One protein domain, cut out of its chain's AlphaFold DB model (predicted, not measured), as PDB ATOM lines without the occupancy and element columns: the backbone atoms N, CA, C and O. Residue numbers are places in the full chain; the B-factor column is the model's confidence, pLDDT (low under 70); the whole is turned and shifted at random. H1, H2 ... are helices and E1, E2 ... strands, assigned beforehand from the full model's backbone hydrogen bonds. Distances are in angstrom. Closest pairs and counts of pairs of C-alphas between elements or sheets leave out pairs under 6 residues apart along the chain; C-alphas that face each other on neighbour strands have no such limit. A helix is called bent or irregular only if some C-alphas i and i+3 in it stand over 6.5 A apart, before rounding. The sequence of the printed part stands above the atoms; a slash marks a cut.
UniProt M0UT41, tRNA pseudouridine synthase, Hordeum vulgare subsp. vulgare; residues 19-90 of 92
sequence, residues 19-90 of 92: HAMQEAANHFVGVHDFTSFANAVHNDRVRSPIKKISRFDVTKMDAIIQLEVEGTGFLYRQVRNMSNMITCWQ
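Overview. This is residues 19 to 90 of the 92 residues of the protein "tRNA pseudouridine synthase" of Hordeum vulgare subsp. vulgare (UniProt M0UT41). A long, bent hairpin of E2 and E3, with short E1 beside one end of E2, makes a twisted sheet, only just so at 4.3 A off plane. H1 packs along E2, and H2 lies beside H1. The 72 residues include H1 E1 E2 E3 H2 in chain order; the antiparallel sheet runs E1 E2 E3. The class is mixed; the whole is compact, radius of gyration of the C-alphas 12.6 A, spanning 42 by 22 by 16 A.

Arrangement. E1, residues 30 to 33, E2, 50 to 61, and E3, 64 to 71, form a meander, each strand the antiparallel neighbour of the one before; N 30 and O 53 are 2.9 A apart, N 57 and O 68 2.9 A. E2 bends by 53 degrees at residue 54. H1, residues 19 to 26, is over E2 at a height over the sheet of 7.9 A; the closest C-alphas, Gln 22 and Val 58, are 5.4 A apart. H2, residues 78 to 88, touches H1, closest C-alphas Met 21 and Ile 86 at 5.4 A, and only grazes the sheet. Both helices have every O i to N i+4 pair within hydrogen-bond range.

Along the chain. First to last C-alpha, H1 measures 10.6 A, E1 10.0 A, E2 31.5 A, E3 22.8 A and H2 15.4 A. H1 begins at (184.386, 237.052, 235.382); H2 ends at (177.143, 225.438, 233.630).

Size, cuts and confidence. The farthest C-alphas, Arg 45 and Asp 62, are 41.9 A apart. The printed part has no cut; E1 to E2 is a long link. Residues 40 to 47 and 89 to 90 have pLDDT under 70.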
ATOM      1  N   HIS A  19     183.573 236.617 236.517       90.62
ATOM      2  CA  HIS A  19     184.386 237.052 235.382       90.62
ATOM      3  C   HIS A  19     184.176 236.153 234.163       90.62
ATOM      4  O   HIS A  19     183.798 236.629 233.099       90.62
ATOM      5  N   ALA A  20     184.335 234.838 234.328       90.50
ATOM      6  CA  ALA A  20     184.110 233.906 233.226       90.50
ATOM      7  C   ALA A  20     182.623 233.829 232.820       90.50
ATOM      8  O   ALA A  20     182.315 233.575 231.658       90.50
ATOM      9  N   MET A  21     181.686 234.101 233.740       91.69
ATOM     10  CA  MET A  21     180.271 234.256 233.382       91.69
ATOM     11  C   MET A  21     180.046 235.502 232.519       91.69
ATOM     12  O   MET A  21     179.284 235.425 231.561       91.69
ATOM     13  N   GLN A  22     180.709 236.622 232.826       93.75
ATOM     14  CA  GLN A  22     180.649 237.844 232.022       93.75
ATOM     15  C   GLN A  22     181.274 237.636 230.638       93.75
ATOM     16  O   GLN A  22     180.697 238.058 229.641       93.75
ATOM     17  N   GLU A  23     182.414 236.947 230.547       92.88
ATOM     18  CA  GLU A  23     183.023 236.585 229.260       92.88
ATOM     19  C   GLU A  23     182.059 235.747 228.410       92.88
ATOM     20  O   GLU A  23     181.804 236.081 227.254       92.88
ATOM     21  N   ALA A  24     181.435 234.726 229.008       91.69
ATOM     22  CA  ALA A  24     180.408 233.926 228.345       91.69
ATOM     23  C   ALA A  24     179.174 234.763 227.947       91.69
ATOM     24  O   ALA A  24     178.627 234.579 226.860       91.69
ATOM     25  N   ALA A  25     178.749 235.700 228.800       92.69
ATOM     26  CA  ALA A  25     177.627 236.603 228.548       92.69
ATOM     27  C   ALA A  25     177.888 237.544 227.360       92.69
ATOM     28  O   ALA A  25     176.997 237.761 226.537       92.69
ATOM     29  N   ASN A  26     179.120 238.040 227.215       93.31
ATOM     30  CA  ASN A  26     179.513 238.948 226.135       93.31
ATOM     31  C   ASN A  26     179.344 238.324 224.743       93.31
ATOM     32  O   ASN A  26     179.026 239.035 223.792       93.31
ATOM     33  N   HIS A  27     179.478 236.999 224.614       92.31
ATOM     34  CA  HIS A  27     179.242 236.301 223.345       92.31
ATOM     35  C   HIS A  27     177.789 236.381 222.860       92.31
ATOM     36  O   HIS A  27     177.523 236.185 221.677       92.31
ATOM     37  N   PHE A  28     176.849 236.685 223.754       90.88
ATOM     38  CA  PHE A  28     175.440 236.831 223.410       90.88
ATOM     39  C   PHE A  28     175.040 238.241 222.993       90.88
ATOM     40  O   PHE A  28     173.958 238.414 222.431       90.88
ATOM     41  N   VAL A  29     175.870 239.246 223.275       94.31
ATOM     42  CA  VAL A  29     175.587 240.632 222.902       94.31
ATOM     43  C   VAL A  29     175.669 240.759 221.379       94.31
ATOM     44  O   VAL A  29     176.579 240.233 220.739       94.31
ATOM     45  N   GLY A  30     174.689 241.432 220.778       93.81
ATOM     46  CA  GLY A  30     174.552 241.562 219.328       93.81
ATOM     47  C   GLY A  30     173.280 240.927 218.772       93.81
ATOM     48  O   GLY A  30     172.317 240.656 219.493       93.81
ATOM     49  N   VAL A  31     173.252 240.759 217.449       94.06
ATOM     50  CA  VAL A  31     172.131 240.156 216.721       94.06
ATOM     51  C   VAL A  31     172.494 238.716 216.401       94.06
ATOM     52  O   VAL A  31     173.393 238.480 215.598       94.06
ATOM     53  N   HIS A  32     171.783 237.772 217.011       91.19
ATOM     54  CA  HIS A  32     172.059 236.344 216.864       91.19
ATOM     55  C   HIS A  32     170.773 235.562 216.621       91.19
ATOM     56  O   HIS A  32     169.675 236.006 216.972       91.19
ATOM     57  N   ASP A  33     170.923 234.380 216.028       88.38
ATOM     58  CA  ASP A  33     169.864 233.379 215.973       88.38
ATOM     59  C   ASP A  33     169.831 232.602 217.298       88.38
ATOM     60  O   ASP A  33     170.768 231.883 217.646       88.38
ATOM     61  N   PHE A  34     168.742 232.761 218.055       87.88
ATOM     62  CA  PHE A  34     168.555 232.120 219.356       87.88
ATOM     63  C   PHE A  34     167.700 230.847 219.295       87.88
ATOM     64  O   PHE A  34     167.208 230.397 220.332       87.88
ATOM     65  N   THR A  35     167.536 230.228 218.120       84.06
ATOM     66  CA  THR A  35     166.834 228.935 217.956       84.06
ATOM     67  C   THR A  35     167.305 227.869 218.946       84.06
ATOM     68  O   THR A  35     166.473 227.194 219.545       84.06
ATOM     69  N   SER A  36     168.615 227.761 219.195       83.69
ATOM     70  CA  SER A  36     169.183 226.782 220.144       83.69
ATOM     71  C   SER A  36     168.768 227.020 221.603       83.69
ATOM     72  O   SER A  36     168.805 226.104 222.420       83.69
ATOM     73  N   PHE A  37     168.355 228.244 221.940       83.69
ATOM     74  CA  PHE A  37     167.872 228.618 223.272       83.69
ATOM     75  C   PHE A  37     166.343 228.661 223.349       83.69
ATOM     76  O   PHE A  37     165.796 228.917 224.424       83.69
ATOM     77  N   ALA A  38     165.650 228.405 222.239       79.19
ATOM     78  CA  ALA A  38     164.204 228.292 222.195       79.19
ATOM     79  C   ALA A  38     163.760 226.884 222.605       79.19
ATOM     80  O   ALA A  38     164.419 225.881 222.336       79.19
ATOM     81  N   ASN A  39     162.604 226.794 223.256       71.94
ATOM     82  CA  ASN A  39     162.013 225.506 223.589       71.94
ATOM     83  C   ASN A  39     161.296 224.923 222.361       71.94
ATOM     84  O   ASN A  39     160.263 225.449 221.953       71.94
ATOM     85  N   ALA A  40     161.798 223.808 221.817       61.31
ATOM     86  CA  ALA A  40     161.303 223.187 220.578       61.31
ATOM     87  C   ALA A  40     159.799 222.823 220.589       61.31
ATOM     88  O   ALA A  40     159.160 222.773 219.541       61.31
ATOM     89  N   VAL A  41     159.220 222.587 221.774       58.50
ATOM     90  CA  VAL A  41     157.794 222.239 221.947       58.50
ATOM     91  C   VAL A  41     156.877 223.445 221.704       58.50
ATOM     92  O   VAL A  41     155.744 223.287 221.253       58.50
ATOM     93  N   HIS A  42     157.365 224.659 221.953       54.91
ATOM     94  CA  HIS A  42     156.679 225.892 221.582       54.91
ATOM     95  C   HIS A  42     157.317 226.429 220.310       54.91
ATOM     96  O   HIS A  42     158.049 227.415 220.311       54.91
ATOM     97  N   ASN A  43     157.020 225.733 219.208       52.06
ATOM     98  CA  ASN A  43     157.105 226.301 217.872       52.06
ATOM     99  C   ASN A  43     156.139 227.496 217.817       52.06
ATOM    100  O   ASN A  43     155.006 227.377 217.348       52.06
ATOM    101  N   ASP A  44     156.579 228.648 218.322       53.44
ATOM    102  CA  ASP A  44     155.987 229.948 218.036       53.44
ATOM    103  C   ASP A  44     156.207 230.194 216.539       53.44
ATOM    104  O   ASP A  44     157.124 230.906 216.137       53.44
ATOM    105  N   ARG A  45     155.371 229.565 215.700       53.22
ATOM    106  CA  ARG A  45     155.411 229.534 214.223       53.22
ATOM    107  C   ARG A  45     155.411 230.922 213.550       53.22
ATOM    108  O   ARG A  45     155.337 231.006 212.332       53.22
ATOM    109  N   VAL A  46     155.464 232.005 214.325       54.47
ATOM    110  CA  VAL A  46     155.236 233.389 213.903       54.47
ATOM    111  C   VAL A  46     156.373 234.341 214.318       54.47
ATOM    112  O   VAL A  46     156.511 235.407 213.724       54.47
ATOM    113  N   ARG A  47     157.225 234.012 215.305       65.44
ATOM    114  CA  ARG A  47     158.259 234.953 215.790       65.44
ATOM    115  C   ARG A  47     159.643 234.588 215.265       65.44
ATOM    116  O   ARG A  47     160.155 233.520 215.564       65.44
ATOM    117  N   SER A  48     160.273 235.528 214.550       77.00
ATOM    118  CA  SER A  48     161.661 235.390 214.089       77.00
ATOM    119  C   SER A  48     162.589 235.018 215.260       77.00
ATOM    120  O   SER A  48     162.555 235.718 216.282       77.00
ATOM    121  N   PRO A  49     163.400 233.951 215.139       82.62
ATOM    122  CA  PRO A  49     164.323 233.515 216.187       82.62
ATOM    123  C   PRO A  49     165.544 234.434 216.314       82.62
ATOM    124  O   PRO A  49     166.284 234.360 217.296       82.62
ATOM    125  N   ILE A  50     165.720 235.340 215.350       88.38
ATOM    126  CA  ILE A  50     166.744 236.373 215.374       88.38
ATOM    127  C   ILE A  50     166.313 237.440 216.377       88.38
ATOM    128  O   ILE A  50     165.291 238.113 216.192       88.38
ATOM    129  N   LYS A  51     167.089 237.595 217.450       90.25
ATOM    130  CA  LYS A  51     166.890 238.633 218.470       90.25
ATOM    131  C   LYS A  51     168.153 239.461 218.620       90.25
ATOM    132  O   LYS A  51     169.253 238.996 218.335       90.25
ATOM    133  N   LYS A  52     167.976 240.704 219.061       92.94
ATOM    134  CA  LYS A  52     169.085 241.589 219.404       92.94
ATOM    135  C   LYS A  52     169.172 241.695 220.916       92.94
ATOM    136  O   LYS A  52     168.210 242.143 221.539       92.94
ATOM    137  N   ILE A  53     170.318 241.323 221.469       94.75
ATOM    138  CA  ILE A  53     170.678 241.601 222.857       94.75
ATOM    139  C   ILE A  53     171.582 242.827 222.845       94.75
ATOM    140  O   ILE A  53     172.627 242.839 222.198       94.75
ATOM    141  N   SER A  54     171.132 243.881 223.512       94.44
ATOM    142  CA  SER A  54     171.858 245.143 223.631       94.44
ATOM    143  C   SER A  54     172.859 245.096 224.782       94.44
ATOM    144  O   SER A  54     173.938 245.664 224.660       94.44
ATOM    145  N   ARG A  55     172.503 244.417 225.881       94.56
ATOM    146  CA  ARG A  55     173.306 244.366 227.106       94.56
ATOM    147  C   ARG A  55     173.113 243.036 227.819       94.56
ATOM    148  O   ARG A  55     171.994 242.528 227.882       94.56
ATOM    149  N   PHE A  56     174.204 242.478 228.330       94.50
ATOM    150  CA  PHE A  56     174.176 241.314 229.206       94.50
ATOM    151  C   PHE A  56     175.252 241.493 230.278       94.50
ATOM    152  O   PHE A  56     176.427 241.231 230.029       94.50
ATOM    153  N   ASP A  57     174.828 241.912 231.467       94.56
ATOM    154  CA  ASP A  57     175.713 242.184 232.597       94.56
ATOM    155  C   ASP A  57     175.582 241.106 233.681       94.56
ATOM    156  O   ASP A  57     174.489 240.623 233.997       94.56
ATOM    157  N   VAL A  58     176.719 240.738 234.261       94.19
ATOM    158  CA  VAL A  58     176.862 239.798 235.369       94.19
ATOM    159  C   VAL A  58     177.483 240.543 236.544       94.19
ATOM    160  O   VAL A  58     178.694 240.748 236.616       94.19
ATOM    161  N   THR A  59     176.645 240.916 237.506       93.19
ATOM    162  CA  THR A  59     177.063 241.705 238.668       93.19
ATOM    163  C   THR A  59     177.025 240.845 239.919       93.19
ATOM    164  O   THR A  59     175.996 240.267 240.265       93.19
ATOM    165  N   LYS A  60     178.146 240.759 240.639       90.00
ATOM    166  CA  LYS A  60     178.187 240.098 241.948       90.00
ATOM    167  C   LYS A  60     177.807 241.096 243.043       90.00
ATOM    168  O   LYS A  60     178.506 242.082 243.241       90.00
ATOM    169  N   MET A  61     176.739 240.794 243.772       87.75
ATOM    170  CA  MET A  61     176.252 241.534 244.934       87.75
ATOM    171  C   MET A  61     176.338 240.630 246.165       87.75
ATOM    172  O   MET A  61     175.447 239.821 246.416       87.75
ATOM    173  N   ASP A  62     177.440 240.730 246.907       84.19
ATOM    174  CA  ASP A  62     177.729 239.912 248.090       84.19
ATOM    175  C   ASP A  62     177.588 238.397 247.836       84.19
ATOM    176  O   ASP A  62     178.472 237.766 247.241       84.19
ATOM    177  N   ALA A  63     176.474 237.815 248.290       83.38
ATOM    178  CA  ALA A  63     176.140 236.397 248.175       83.38
ATOM    179  C   ALA A  63     175.313 236.052 246.922       83.38
ATOM    180  O   ALA A  63     175.026 234.879 246.688       83.38
ATOM    181  N   ILE A  64     174.923 237.048 246.125       87.06
ATOM    182  CA  ILE A  64     174.047 236.905 244.960       87.06
ATOM    183  C   ILE A  64     174.807 237.317 243.700       87.06
ATOM    184  O   ILE A  64     175.596 238.259 243.698       87.06
ATOM    185  N   ILE A  65     174.569 236.601 242.606       90.12
ATOM    186  CA  ILE A  65     174.992 237.022 241.271       90.12
ATOM    187  C   ILE A  65     173.735 237.434 240.517       90.12
ATOM    188  O   ILE A  65     172.832 236.623 240.312       90.12
ATOM    189  N   GLN A  66     173.680 238.702 240.133       91.31
ATOM    190  CA  GLN A  66     172.614 239.272 239.332       91.31
ATOM    191  C   GLN A  66     172.983 239.169 237.853       91.31
ATOM    192  O   GLN A  66     174.085 239.537 237.450       91.31
ATOM    193  N   LEU A  67     172.042 238.665 237.059       92.69
ATOM    194  CA  LEU A  67     172.136 238.595 235.605       92.69
ATOM    195  C   LEU A  67     171.127 239.575 235.023       92.69
ATOM    196  O   LEU A  67     169.921 239.399 235.204       92.69
ATOM    197  N   GLU A  68     171.614 240.594 234.332       93.81
ATOM    198  CA  GLU A  68     170.777 241.603 233.695       93.81
ATOM    199  C   GLU A  68     170.892 241.471 232.182       93.81
ATOM    200  O   GLU A  68     171.989 241.524 231.633       93.81
ATOM    201  N   VAL A  69     169.760 241.264 231.506       93.94
ATOM    202  CA  VAL A  69     169.717 241.065 230.053       93.94
ATOM    203  C   VAL A  69     168.747 242.058 229.439       93.94
ATOM    204  O   VAL A  69     167.567 242.087 229.784       93.94
ATOM    205  N   GLU A  70     169.239 242.827 228.480       94.81
ATOM    206  CA  GLU A  70     168.477 243.828 227.748       94.81
ATOM    207  C   GLU A  70     168.490 243.501 226.256       94.81
ATOM    208  O   GLU A  70     169.532 243.190 225.677       94.81
ATOM    209  N   GLY A  71     167.337 243.588 225.600       92.62
ATOM    210  CA  GLY A  71     167.220 243.279 224.183       92.62
ATOM    211  C   GLY A  71     165.876 243.683 223.599       92.62
ATOM    212  O   GLY A  71     164.963 244.089 224.313       92.62
ATOM    213  N   THR A  72     165.739 243.551 222.281       88.69
ATOM    214  CA  THR A  72     164.511 243.921 221.552       88.69
ATOM    215  C   THR A  72     163.330 242.994 221.842       88.69
ATOM    216  O   THR A  72     162.182 243.333 221.566       88.69
ATOM    217  N   GLY A  73     163.601 241.809 222.386       85.81
ATOM    218  CA  GLY A  73     162.610 240.831 222.807       85.81
ATOM    219  C   GLY A  73     163.242 239.459 222.990       85.81
ATOM    220  O   GLY A  73     164.300 239.173 222.431       85.81
ATOM    221  N   PHE A  74     162.571 238.594 223.745       86.81
ATOM    222  CA  PHE A  74     163.071 237.260 224.071       86.81
ATOM    223  C   PHE A  74     162.085 236.179 223.620       86.81
ATOM    224  O   PHE A  74     160.868 236.377 223.643       86.81
ATOM    225  N   LEU A  75     162.612 235.033 223.192       86.00
ATOM    226  CA  LEU A  75     161.843 233.820 222.926       86.00
ATOM    227  C   LEU A  75     161.440 233.152 224.248       86.00
ATOM    228  O   LEU A  75     162.025 233.411 225.308       86.00
ATOM    229  N   TYR A  76     160.454 232.256 224.193       84.94
ATOM    230  CA  TYR A  76     160.003 231.528 225.375       84.94
ATOM    231  C   TYR A  76     161.167 230.769 226.037       84.94
ATOM    232  O   TYR A  76     161.795 229.906 225.426       84.94
ATOM    233  N   ARG A  77     161.443 231.108 227.306       85.56
ATOM    234  CA  ARG A  77     162.552 230.599 228.141       85.56
ATOM    235  C   ARG A  77     163.977 230.888 227.657       85.56
ATOM    236  O   ARG A  77     164.908 230.416 228.307       85.56
ATOM    237  N   GLN A  78     164.166 231.718 226.630       88.31
ATOM    238  CA  GLN A  78     165.490 232.069 226.099       88.31
ATOM    239  C   GLN A  78     166.463 232.504 227.201       88.31
ATOM    240  O   GLN A  78     167.509 231.888 227.377       88.31
ATOM    241  N   VAL A  79     166.084 233.511 227.995       90.25
ATOM    242  CA  VAL A  79     166.942 234.082 229.049       90.25
ATOM    243  C   VAL A  79     167.337 233.033 230.091       90.25
ATOM    244  O   VAL A  79     168.488 232.975 230.514       90.25
ATOM    245  N   ARG A  80     166.412 232.139 230.465       88.81
ATOM    246  CA  ARG A  80     166.690 231.056 231.418       88.81
ATOM    247  C   ARG A  80     167.679 230.040 230.846       88.81
ATOM    248  O   ARG A  80     168.587 229.616 231.550       88.81
ATOM    249  N   ASN A  81     167.519 229.661 229.581       89.81
ATOM    250  CA  ASN A  81     168.421 228.722 228.916       89.81
ATOM    251  C   ASN A  81     169.827 229.320 228.743       89.81
ATOM    252  O   ASN A  81     170.815 228.632 228.984       89.81
ATOM    253  N   MET A  82     169.916 230.611 228.416       91.19
ATOM    254  CA  MET A  82     171.181 231.350 228.369       91.19
ATOM    255  C   MET A  82     171.849 231.428 229.748       91.19
ATOM    256  O   MET A  82     173.028 231.112 229.875       91.19
ATOM    257  N   SER A  83     171.085 231.780 230.788       90.50
ATOM    258  CA  SER A  83     171.554 231.815 232.180       90.50
ATOM    259  C   SER A  83     172.093 230.452 232.635       90.50
ATOM    260  O   SER A  83     173.182 230.369 233.207       90.50
ATOM    261  N   ASN A  84     171.391 229.364 232.310       88.69
ATOM    262  CA  ASN A  84     171.865 228.011 232.595       88.69
ATOM    263  C   ASN A  84     173.185 227.707 231.877       88.69
ATOM    264  O   ASN A  84     174.075 227.105 232.473       88.69
ATOM    265  N   MET A  85     173.327 228.128 230.615       88.44
ATOM    266  CA  MET A  85     174.539 227.887 229.834       88.44
ATOM    267  C   MET A  85     175.757 228.571 230.457       88.44
ATOM    268  O   MET A  85     176.754 227.896 230.695       88.44
ATOM    269  N   ILE A  86     175.671 229.868 230.779       88.75
ATOM    270  CA  ILE A  86     176.798 230.611 231.376       88.75
ATOM    271  C   ILE A  86     177.160 230.098 232.776       88.75
ATOM    272  O   ILE A  86     178.323 230.129 233.160       88.75
ATOM    273  N   THR A  87     176.174 229.585 233.520       84.12
ATOM    274  CA  THR A  87     176.384 229.023 234.862       84.12
ATOM    275  C   THR A  87     177.035 227.636 234.783       84.12
ATOM    276  O   THR A  87     177.928 227.324 235.563       84.12
ATOM    277  N   CYS A  88     176.627 226.799 233.820       72.88
ATOM    278  CA  CYS A  88     177.143 225.438 233.630       72.88
ATOM    279  C   CYS A  88     178.529 225.404 232.963       72.88
ATOM    280  O   CYS A  88     179.303 224.483 233.214       72.88
ATOM    281  N   TRP A  89     178.874 226.421 232.162       58.19
ATOM    282  CA  TRP A  89     180.165 226.513 231.459       58.19
ATOM    283  C   TRP A  89     181.385 226.432 232.394       58.19
ATOM    284  O   TRP A  89     182.479 226.103 231.956       58.19
ATOM    285  N   GLN A  90     181.184 226.689 233.687       55.41
ATOM    286  CA  GLN A  90     182.221 226.690 234.720       55.41
ATOM    287  C   GLN A  90     182.316 225.387 235.522       55.41
ATOM    288  O   GLN A  90     183.185 225.267 236.379       55.41
TER     289      GLN A  90